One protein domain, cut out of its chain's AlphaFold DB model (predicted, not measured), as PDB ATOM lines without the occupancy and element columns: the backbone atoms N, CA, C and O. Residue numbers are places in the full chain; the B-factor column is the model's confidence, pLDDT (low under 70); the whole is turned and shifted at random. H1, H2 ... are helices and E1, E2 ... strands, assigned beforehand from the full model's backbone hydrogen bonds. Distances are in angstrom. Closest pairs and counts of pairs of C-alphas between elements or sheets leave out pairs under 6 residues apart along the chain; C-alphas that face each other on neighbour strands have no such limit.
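This is residues 212 to 285 of the 289 residues of an uncharacterized protein of Variovorax sp. SRS16 (UniProt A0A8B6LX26). A small antiparallel sheet of three strands, E1, E2 and E3, has two helices, H1 and H2, side by side over one face, with no named helix on the other. The helices run the same way, and after H2 a tail, residues 273 to 285, folds back to the sheet, where residues 283 to 284 pair briefly with E3. The printed part has 74 residues, with two named helices and three named strands in the order H1, E1, E2, E3, H2; the sheet's order is E1, E2, E3. The class is mixed, helices and strands, with under half of the residues in named elements. The whole is compact, with a radius of gyration of the C-alphas of 11.9 A and spans of 35 by 26 by 19 A.

H1, residues 213 to 222, begins with C-alpha 213 at (-35.950, -45.602, 20.650) and is 14.6 A long from first to last C-alpha. E1, residues 230 to 235, measures 16.6 A, and E2, residues 244 to 249, measures 17.1 A, beginning at C-alpha 244 at (-44.181, -45.910, 15.199). E3, residues 258 to 262, measures 11.2 A. H2, residues 264 to 272, measures 12.2 A and ends with C-alpha 272 at (-28.692, -32.817, 16.684).

E1, E2 and E3 form a meander, each strand the antiparallel neighbour of the one before. The hairpin of E1 and E2 has directions at 147 degrees, with N 234 and O 245 2.8 A apart, within hydrogen-bond range. The hairpin of E2 and E3 has directions at 152 degrees, with N 248 and O 259 within that range at 2.8 A. H1 is on the sheet at a height of 10.0 A, over E1 and along it at 20 degrees on the local plane; their closest C-alphas, of Ala 213 and Trp 232, are 5.8 A apart. H2 is on the same face at a height of 11.0 A, over E2 and only just over E3, with 3 of its C-alphas falling there. It runs along E2 at 4 degrees on the local plane but rises 39 degrees out of it, only just short of standing up from the sheet. The closest C-alphas of E2 and H2, of Ile 245 and Phe 264, are 6.6 A apart. H1 and H2 touch at a shallow tilt of 3 degrees, the same way, their closest C-alphas, of Ala 220 and Leu 271, 6.5 A apart. Every O i to N i+4 pair is within hydrogen-bond range in H2, and 5 of 6 are in H1.

The C-alphas farthest apart, of Gln 224 and Val 239, are 35.2 A apart. The printed part has no cut. The link from E3 to H2 is tight, the other three are short, and residues 273 to 285 hold no named element. The mean pLDDT of the printed part is 74.4, and residues 224 to 229, 250 to 258 and 275 to 285 are under 70.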
ATOM      1  N   ARG A 212     -37.219 -47.391  17.106       89.69
ATOM      2  CA  ARG A 212     -35.787 -47.046  17.107       89.69
ATOM      3  C   ARG A 212     -35.434 -46.171  18.314       89.69
ATOM      4  O   ARG A 212     -34.583 -45.286  18.252       89.69
ATOM      5  N   ALA A 213     -36.140 -46.380  19.426       88.62
ATOM      6  CA  ALA A 213     -35.950 -45.602  20.650       88.62
ATOM      7  C   ALA A 213     -34.550 -45.807  21.247       88.62
ATOM      8  O   ALA A 213     -33.980 -44.886  21.820       88.62
ATOM      9  N   ASP A 214     -33.971 -46.995  21.072       86.00
ATOM     10  CA  ASP A 214     -32.599 -47.324  21.449       86.00
ATOM     11  C   ASP A 214     -31.563 -46.463  20.716       86.00
ATOM     12  O   ASP A 214     -30.618 -45.991  21.349       86.00
ATOM     13  N   GLU A 215     -31.772 -46.177  19.430       88.56
ATOM     14  CA  GLU A 215     -30.905 -45.276  18.660       88.56
ATOM     15  C   GLU A 215     -30.989 -43.832  19.175       88.56
ATOM     16  O   GLU A 215     -29.963 -43.180  19.397       88.56
ATOM     17  N   LEU A 216     -32.207 -43.348  19.440       87.06
ATOM     18  CA  LEU A 216     -32.436 -42.012  20.003       87.06
ATOM     19  C   LEU A 216     -31.816 -41.877  21.401       87.06
ATOM     20  O   LEU A 216     -31.167 -40.875  21.699       87.06
ATOM     21  N   LEU A 217     -31.967 -42.899  22.250       83.69
ATOM     22  CA  LEU A 217     -31.386 -42.938  23.594       83.69
ATOM     23  C   LEU A 217     -29.856 -43.013  23.560       83.69
ATOM     24  O   LEU A 217     -29.200 -42.336  24.354       83.69
ATOM     25  N   ALA A 218     -29.273 -43.803  22.655       84.31
ATOM     26  CA  ALA A 218     -27.824 -43.871  22.479       84.31
ATOM     27  C   ALA A 218     -27.256 -42.502  22.088       84.31
ATOM     28  O   ALA A 218     -26.293 -42.040  22.701       84.31
ATOM     29  N   LYS A 219     -27.903 -41.811  21.143       83.25
ATOM     30  CA  LYS A 219     -27.529 -40.450  20.744       83.25
ATOM     31  C   LYS A 219     -27.688 -39.457  21.893       83.25
ATOM     32  O   LYS A 219     -26.745 -38.729  22.193       83.25
ATOM     33  N   ALA A 220     -28.820 -39.475  22.598       79.25
ATOM     34  CA  ALA A 220     -29.067 -38.601  23.745       79.25
ATOM     35  C   ALA A 220     -27.997 -38.728  24.843       79.25
ATOM     36  O   ALA A 220     -27.580 -37.718  25.401       79.25
ATOM     37  N   ARG A 221     -27.499 -39.944  25.116       78.12
ATOM     38  CA  ARG A 221     -26.438 -40.189  26.114       78.12
ATOM     39  C   ARG A 221     -25.088 -39.565  25.753       78.12
ATOM     40  O   ARG A 221     -24.301 -39.298  26.655       78.12
ATOM     41  N   THR A 222     -24.806 -39.338  24.470       76.56
ATOM     42  CA  THR A 222     -23.561 -38.669  24.042       76.56
ATOM     43  C   THR A 222     -23.582 -37.160  24.303       76.56
ATOM     44  O   THR A 222     -22.532 -36.525  24.366       76.56
ATOM     45  N   LEU A 223     -24.768 -36.584  24.513       72.81
ATOM     46  CA  LEU A 223     -24.957 -35.168  24.798       72.81
ATOM     47  C   LEU A 223     -24.856 -34.956  26.320       72.81
ATOM     48  O   LEU A 223     -25.826 -35.156  27.049       72.81
ATOM     49  N   GLN A 224     -23.675 -34.544  26.796       56.09
ATOM     50  CA  GLN A 224     -23.258 -34.441  28.213       56.09
ATOM     51  C   GLN A 224     -24.166 -33.618  29.163       56.09
ATOM     52  O   GLN A 224     -23.897 -33.561  30.361       56.09
ATOM     53  N   HIS A 225     -25.245 -32.994  28.679       52.25
ATOM     54  CA  HIS A 225     -26.062 -32.036  29.435       52.25
ATOM     55  C   HIS A 225     -27.537 -32.415  29.616       52.25
ATOM     56  O   HIS A 225     -28.297 -31.609  30.149       52.25
ATOM     57  N   ARG A 226     -27.984 -33.607  29.198       56.16
ATOM     58  CA  ARG A 226     -29.403 -33.984  29.328       56.16
ATOM     59  C   ARG A 226     -29.604 -35.043  30.403       56.16
ATOM     60  O   ARG A 226     -29.468 -36.241  30.164       56.16
ATOM     61  N   SER A 227     -29.928 -34.573  31.603       52.56
ATOM     62  CA  SER A 227     -30.441 -35.389  32.700       52.56
ATOM     63  C   SER A 227     -31.653 -36.202  32.230       52.56
ATOM     64  O   SER A 227     -32.688 -35.638  31.907       52.56
ATOM     65  N   ILE A 228     -31.468 -37.523  32.163       54.94
ATOM     66  CA  ILE A 228     -32.473 -38.600  32.129       54.94
ATOM     67  C   ILE A 228     -33.739 -38.278  31.313       54.94
ATOM     68  O   ILE A 228     -34.830 -38.106  31.848       54.94
ATOM     69  N   LEU A 229     -33.591 -38.269  29.987       66.25
ATOM     70  CA  LEU A 229     -34.727 -38.365  29.073       66.25
ATOM     71  C   LEU A 229     -35.123 -39.835  28.936       66.25
ATOM     72  O   LEU A 229     -34.330 -40.651  28.459       66.25
ATOM     73  N   HIS A 230     -36.350 -40.179  29.315       78.31
ATOM     74  CA  HIS A 230     -36.935 -41.456  28.916       78.31
ATOM     75  C   HIS A 230     -37.641 -41.251  27.579       78.31
ATOM     76  O   HIS A 230     -38.540 -40.422  27.490       78.31
ATOM     77  N   ILE A 231     -37.210 -41.982  26.551       83.50
ATOM     78  CA  ILE A 231     -37.842 -42.026  25.229       83.50
ATOM     79  C   ILE A 231     -38.397 -43.437  25.062       83.50
ATOM     80  O   ILE A 231     -37.652 -44.404  25.236       83.50
ATOM     81  N   TRP A 232     -39.675 -43.567  24.719       87.12
ATOM     82  CA  TRP A 232     -40.278 -44.861  24.399       87.12
ATOM     83  C   TRP A 232     -41.122 -44.772  23.128       87.12
ATOM     84  O   TRP A 232     -41.676 -43.710  22.822       87.12
ATOM     85  N   PRO A 233     -41.184 -45.865  22.352       90.62
ATOM     86  CA  PRO A 233     -42.041 -45.939  21.179       90.62
ATOM     87  C   PRO A 233     -43.514 -46.058  21.599       90.62
ATOM     88  O   PRO A 233     -43.814 -46.622  22.650       90.62
ATOM     89  N   ILE A 234     -44.423 -45.547  20.771       90.44
ATOM     90  CA  ILE A 234     -45.877 -45.754  20.842       90.44
ATOM     91  C   ILE A 234     -46.435 -45.965  19.425       90.44
ATOM     92  O   ILE A 234     -45.840 -45.522  18.439       90.44
ATOM     93  N   TRP A 235     -47.578 -46.639  19.319       90.69
ATOM     94  CA  TRP A 235     -48.316 -46.749  18.061       90.69
ATOM     95  C   TRP A 235     -49.002 -45.421  17.732       90.69
ATOM     96  O   TRP A 235     -49.715 -44.865  18.573       90.69
ATOM     97  N   LYS A 236     -48.812 -44.910  16.513       88.50
ATOM     98  CA  LYS A 236     -49.491 -43.696  16.047       88.50
ATOM     99  C   LYS A 236     -50.997 -43.888  16.075       88.50
ATOM    100  O   LYS A 236     -51.504 -44.911  15.621       88.50
ATOM    101  N   ASP A 237     -51.687 -42.916  16.664       85.62
ATOM    102  CA  ASP A 237     -53.143 -42.914  16.841       85.62
ATOM    103  C   ASP A 237     -53.689 -44.174  17.552       85.62
ATOM    104  O   ASP A 237     -54.871 -44.492  17.453       85.62
ATOM    105  N   GLY A 238     -52.833 -44.915  18.270       83.12
ATOM    106  CA  GLY A 238     -53.188 -46.183  18.914       83.12
ATOM    107  C   GLY A 238     -53.348 -47.373  17.957       83.12
ATOM    108  O   GLY A 238     -53.809 -48.433  18.381       83.12
ATOM    109  N   VAL A 239     -52.971 -47.237  16.681       88.00
ATOM    110  CA  VAL A 239     -53.116 -48.297  15.673       88.00
ATOM    111  C   VAL A 239     -51.973 -49.309  15.795       88.00
ATOM    112  O   VAL A 239     -50.854 -49.059  15.346       88.00
ATOM    113  N   VAL A 240     -52.262 -50.464  16.403       87.00
ATOM    114  CA  VAL A 240     -51.312 -51.581  16.549       87.00
ATOM    115  C   VAL A 240     -50.765 -52.008  15.188       87.00
ATOM    116  O   VAL A 240     -51.522 -52.129  14.227       87.00
ATOM    117  N   ASP A 241     -49.452 -52.237  15.120       87.00
ATOM    118  CA  ASP A 241     -48.718 -52.575  13.893       87.00
ATOM    119  C   ASP A 241     -48.754 -51.469  12.807       87.00
ATOM    120  O   ASP A 241     -48.398 -51.707  11.653       87.00
ATOM    121  N   GLY A 242     -49.139 -50.243  13.185       87.62
ATOM    122  CA  GLY A 242     -49.088 -49.034  12.359       87.62
ATOM    123  C   GLY A 242     -47.757 -48.272  12.437       87.62
ATOM    124  O   GLY A 242     -46.700 -48.820  12.747       87.62
ATOM    125  N   GLU A 243     -47.796 -46.969  12.143       91.19
ATOM    126  CA  GLU A 243     -46.616 -46.097  12.223       91.19
ATOM    127  C   GLU A 243     -46.117 -45.975  13.675       91.19
ATOM    128  O   GLU A 243     -46.906 -45.760  14.597       91.19
ATOM    129  N   VAL A 244     -44.800 -46.085  13.879       92.31
ATOM    130  CA  VAL A 244     -44.181 -45.910  15.199       92.31
ATOM    131  C   VAL A 244     -43.737 -44.464  15.388       92.31
ATOM    132  O   VAL A 244     -42.949 -43.917  14.616       92.31
ATOM    133  N   ILE A 245     -44.208 -43.879  16.477       92.81
ATOM    134  CA  ILE A 245     -43.877 -42.540  16.966       92.81
ATOM    135  C   ILE A 245     -43.344 -42.664  18.400       92.81
ATOM    136  O   ILE A 245     -43.283 -43.757  18.959       92.81
ATOM    137  N   TYR A 246     -42.924 -41.561  19.006       89.31
ATOM    138  CA  TYR A 246     -42.220 -41.568  20.283       89.31
ATOM    139  C   TYR A 246     -42.826 -40.564  21.252       89.31
ATOM    140  O   TYR A 246     -43.180 -39.441  20.878       89.31
ATOM    141  N   ALA A 247     -42.890 -40.974  22.512       87.56
ATOM    142  CA  ALA A 247     -43.194 -40.108  23.637       87.56
ATOM    143  C   ALA A 247     -41.970 -39.975  24.546       87.56
ATOM    144  O   ALA A 247     -41.033 -40.783  24.504       87.56
ATOM    145  N   MET A 248     -41.972 -38.905  25.335       80.75
ATOM    146  CA  MET A 248     -40.853 -38.517  26.174       80.75
ATOM    147  C   MET A 248     -41.293 -38.110  27.579       80.75
ATOM    148  O   MET A 248     -42.304 -37.429  27.750       80.75
ATOM    149  N   ASN A 249     -40.481 -38.461  28.576       75.81
ATOM    150  CA  ASN A 249     -40.579 -37.926  29.934       75.81
ATOM    151  C   ASN A 249     -39.364 -37.018  30.210       75.81
ATOM    152  O   ASN A 249     -38.231 -37.501  30.081       75.81
ATOM    153  N   PRO A 250     -39.572 -35.736  30.578       63.31
ATOM    154  CA  PRO A 250     -38.490 -34.797  30.861       63.31
ATOM    155  C   PRO A 250     -37.740 -35.034  32.191       63.31
ATOM    156  O   PRO A 250     -36.714 -34.388  32.389       63.31
ATOM    157  N   GLY A 251     -38.187 -35.934  33.084       59.56
ATOM    158  CA  GLY A 251     -37.406 -36.375  34.254       59.56
ATOM    159  C   GLY A 251     -38.201 -36.599  35.551       59.56
ATOM    160  O   GLY A 251     -39.372 -36.243  35.662       59.56
ATOM    161  N   PHE A 252     -37.539 -37.190  36.556       45.47
ATOM    162  CA  PHE A 252     -38.069 -37.361  37.920       45.47
ATOM    163  C   PHE A 252     -38.233 -35.992  38.618       45.47
ATOM    164  O   PHE A 252     -37.335 -35.159  38.525       45.47
ATOM    165  N   ASN A 253     -39.338 -35.791  39.351       42.22
ATOM    166  CA  ASN A 253     -39.769 -34.556  40.055       42.22
ATOM    167  C   ASN A 253     -40.526 -33.505  39.232       42.22
ATOM    168  O   ASN A 253     -40.822 -32.428  39.749       42.22
ATOM    169  N   VAL A 254     -40.884 -33.803  37.987       50.16
ATOM    170  CA  VAL A 254     -41.931 -33.050  37.297       50.16
ATOM    171  C   VAL A 254     -43.193 -33.903  37.377       50.16
ATOM    172  O   VAL A 254     -43.164 -35.054  36.944       50.16
ATOM    173  N   ASP A 255     -44.286 -33.362  37.926       47.94
ATOM    174  CA  ASP A 255     -45.637 -33.923  37.761       47.94
ATOM    175  C   ASP A 255     -46.013 -33.800  36.270       47.94
ATOM    176  O   ASP A 255     -46.740 -32.899  35.854       47.94
ATOM    177  N   ALA A 256     -45.364 -34.599  35.418       51.78
ATOM    178  CA  ALA A 256     -45.281 -34.337  33.990       51.78
ATOM    179  C   ALA A 256     -46.271 -35.182  33.199       51.78
ATOM    180  O   ALA A 256     -46.122 -36.397  33.075       51.78
ATOM    181  N   ASP A 257     -47.190 -34.481  32.539       57.25
ATOM    182  CA  ASP A 257     -47.750 -34.917  31.267       57.25
ATOM    183  C   ASP A 257     -46.613 -35.295  30.302       57.25
ATOM    184  O   ASP A 257     -45.625 -34.564  30.153       57.25
ATOM    185  N   TYR A 258     -46.756 -36.430  29.625       69.50
ATOM    186  CA  TYR A 258     -45.776 -36.906  28.656       69.50
ATOM    187  C   TYR A 258     -45.700 -35.970  27.442       69.50
ATOM    188  O   TYR A 258     -46.717 -35.449  26.977       69.50
ATOM    189  N   TRP A 259     -44.492 -35.752  26.913       77.75
ATOM    190  CA  TRP A 259     -44.272 -34.934  25.718       77.75
ATOM    191  C   TRP A 259     -44.324 -35.799  24.462       77.75
ATOM    192  O   TRP A 259     -43.659 -36.834  24.391       77.75
ATOM    193  N   GLY A 260     -45.061 -35.349  23.451       76.50
ATOM    194  CA  GLY A 260     -45.199 -36.042  22.171       76.50
ATOM    195  C   GLY A 260     -46.598 -35.866  21.583       76.50
ATOM    196  O   GLY A 260     -47.327 -34.972  22.001       76.50
ATOM    197  N   PRO A 261     -46.997 -36.690  20.608       86.06
ATOM    198  CA  PRO A 261     -46.165 -37.658  19.902       86.06
ATOM    199  C   PRO A 261     -45.158 -37.001  18.944       86.06
ATOM    200  O   PRO A 261     -45.464 -35.989  18.316       86.06
ATOM    201  N   TYR A 262     -43.979 -37.606  18.784       87.25
ATOM    202  CA  TYR A 262     -42.967 -37.184  17.810       87.25
ATOM    203  C   TYR A 262     -42.605 -38.317  16.851       87.25
ATOM    204  O   TYR A 262     -42.487 -39.470  17.255       87.25
ATOM    205  N   SER A 263     -42.354 -37.991  15.590       90.50
ATOM    206  CA  SER A 263     -41.666 -38.899  14.669       90.50
ATOM    207  C   SER A 263     -40.192 -39.074  15.060       90.50
ATOM    208  O   SER A 263     -39.621 -38.268  15.802       90.50
ATOM    209  N   PHE A 264     -39.558 -40.119  14.521       90.38
ATOM    210  CA  PHE A 264     -38.123 -40.347  14.700       90.38
ATOM    211  C   PHE A 264     -37.297 -39.134  14.250       90.38
ATOM    212  O   PHE A 264     -36.440 -38.666  14.994       90.38
ATOM    213  N   ASP A 265     -37.593 -38.594  13.065       89.31
ATOM    214  CA  ASP A 265     -36.825 -37.501  12.469       89.31
ATOM    215  C   ASP A 265     -36.936 -36.212  13.281       89.31
ATOM    216  O   ASP A 265     -35.933 -35.531  13.488       89.31
ATOM    217  N   GLN A 266     -38.122 -35.910  13.819       87.81
ATOM    218  CA  GLN A 266     -38.316 -34.762  14.709       87.81
ATOM    219  C   GLN A 266     -37.443 -34.864  15.965       87.81
ATOM    220  O   GLN A 266     -36.790 -33.889  16.341       87.81
ATOM    221  N   LEU A 267     -37.390 -36.042  16.600       86.69
ATOM    222  CA  LEU A 267     -36.527 -36.248  17.765       86.69
ATOM    223  C   LEU A 267     -35.048 -36.253  17.394       86.69
ATOM    224  O   LEU A 267     -34.237 -35.688  18.125       86.69
ATOM    225  N   ASN A 268     -34.689 -36.848  16.260       86.62
ATOM    226  CA  ASN A 268     -33.309 -36.904  15.807       86.62
ATOM    227  C   ASN A 268     -32.759 -35.503  15.487       86.62
ATOM    228  O   ASN A 268     -31.684 -35.155  15.972       86.62
ATOM    229  N   GLN A 269     -33.521 -34.677  14.761       84.81
ATOM    230  CA  GLN A 269     -33.175 -33.276  14.487       84.81
ATOM    231  C   GLN A 269     -33.052 -32.464  15.778       84.81
ATOM    232  O   GLN A 269     -32.129 -31.669  15.938       84.81
ATOM    233  N   TRP A 270     -33.953 -32.681  16.737       80.25
ATOM    234  CA  TRP A 270     -33.879 -32.012  18.033       80.25
ATOM    235  C   TRP A 270     -32.637 -32.413  18.852       80.25
ATOM    236  O   TRP A 270     -32.019 -31.568  19.510       80.25
ATOM    237  N   LEU A 271     -32.261 -33.695  18.828       80.56
ATOM    238  CA  LEU A 271     -31.029 -34.178  19.455       80.56
ATOM    239  C   LEU A 271     -29.793 -33.563  18.782       80.56
ATOM    240  O   LEU A 271     -28.885 -33.129  19.485       80.56
ATOM    241  N   GLU A 272     -29.777 -33.456  17.451       81.75
ATOM    242  CA  GLU A 272     -28.692 -32.817  16.684       81.75
ATOM    243  C   GLU A 272     -28.564 -31.320  16.961       81.75
ATOM    244  O   GLU A 272     -27.456 -30.812  17.101       81.75
ATOM    245  N   ALA A 273     -29.689 -30.620  17.097       79.19
ATOM    246  CA  ALA A 273     -29.712 -29.184  17.350       79.19
ATOM    247  C   ALA A 273     -29.226 -28.795  18.759       79.19
ATOM    248  O   ALA A 273     -29.046 -27.613  19.039       79.19
ATOM    249  N   GLY A 274     -29.071 -29.749  19.685       70.00
ATOM    250  CA  GLY A 274     -28.594 -29.465  21.042       70.00
ATOM    251  C   GLY A 274     -29.576 -28.684  21.934       70.00
ATOM    252  O   GLY A 274     -29.265 -28.446  23.097       70.00
ATOM    253  N   ALA A 275     -30.795 -28.374  21.475       61.81
ATOM    254  CA  ALA A 275     -31.781 -27.564  22.205       61.81
ATOM    255  C   ALA A 275     -32.309 -28.196  23.517       61.81
ATOM    256  O   ALA A 275     -32.507 -29.402  23.603       61.81
ATOM    257  N   VAL A 276     -32.626 -27.383  24.532       60.78
ATOM    258  CA  VAL A 276     -33.037 -27.858  25.876       60.78
ATOM    259  C   VAL A 276     -34.343 -28.682  25.868       60.78
ATOM    260  O   VAL A 276     -34.474 -29.616  26.655       60.78
ATOM    261  N   ALA A 277     -35.279 -28.402  24.953       61.34
ATOM    262  CA  ALA A 277     -36.554 -29.119  24.798       61.34
ATOM    263  C   ALA A 277     -36.971 -29.221  23.312       61.34
ATOM    264  O   ALA A 277     -36.535 -28.373  22.523       61.34
ATOM    265  N   PRO A 278     -37.771 -30.231  22.901       60.25
ATOM    266  CA  PRO A 278     -38.243 -30.353  21.522       60.25
ATOM    267  C   PRO A 278     -39.113 -29.153  21.131       60.25
ATOM    268  O   PRO A 278     -39.937 -28.684  21.918       60.25
ATOM    269  N   LEU A 279     -38.954 -28.651  19.904       51.50
ATOM    270  CA  LEU A 279     -39.821 -27.601  19.368       51.50
ATOM    271  C   LEU A 279     -41.236 -28.180  19.198       51.50
ATOM    272  O   LEU A 279     -41.434 -29.062  18.368       51.50
ATOM    273  N   ARG A 280     -42.207 -27.639  19.956       53.66
ATOM    274  CA  ARG A 280     -43.631 -28.051  20.039       53.66
ATOM    275  C   ARG A 280     -43.896 -29.274  20.933       53.66
ATOM    276  O   ARG A 280     -44.346 -30.313  20.463       53.66
ATOM    277  N   ALA A 281     -43.685 -29.114  22.240       52.47
ATOM    278  CA  ALA A 281     -44.199 -30.053  23.234       52.47
ATOM    279  C   ALA A 281     -45.730 -29.995  23.301       52.47
ATOM    280  O   ALA A 281     -46.303 -29.130  23.963       52.47
ATOM    281  N   ASN A 282     -46.393 -30.927  22.617       54.81
ATOM    282  CA  ASN A 282     -47.783 -31.249  22.903       54.81
ATOM    283  C   ASN A 282     -47.811 -32.182  24.121       54.81
ATOM    284  O   ASN A 282     -47.001 -33.107  24.234       54.81
ATOM    285  N   LYS A 283     -48.707 -31.894  25.065       52.34
ATOM    286  CA  LYS A 283     -48.961 -32.758  26.219       52.34
ATOM    287  C   LYS A 283     -49.889 -33.887  25.779       52.34
ATOM    288  O   LYS A 283     -50.950 -33.610  25.223       52.34
ATOM    289  N   VAL A 284     -49.507 -35.133  26.041       52.41
ATOM    290  CA  VAL A 284     -50.361 -36.305  25.803       52.41
ATOM    291  C   VAL A 284     -50.750 -36.906  27.141       52.41
ATOM    292  O   VAL A 284     -49.886 -37.301  27.925       52.41
ATOM    293  N   GLN A 285     -52.055 -37.028  27.378       50.19
ATOM    294  CA  GLN A 285     -52.562 -37.968  28.370       50.19
ATOM    295  C   GLN A 285     -52.513 -39.359  27.743       50.19
ATOM    296  O   GLN A 285     -53.276 -39.659  26.826       50.19
TER     297      GLN A 285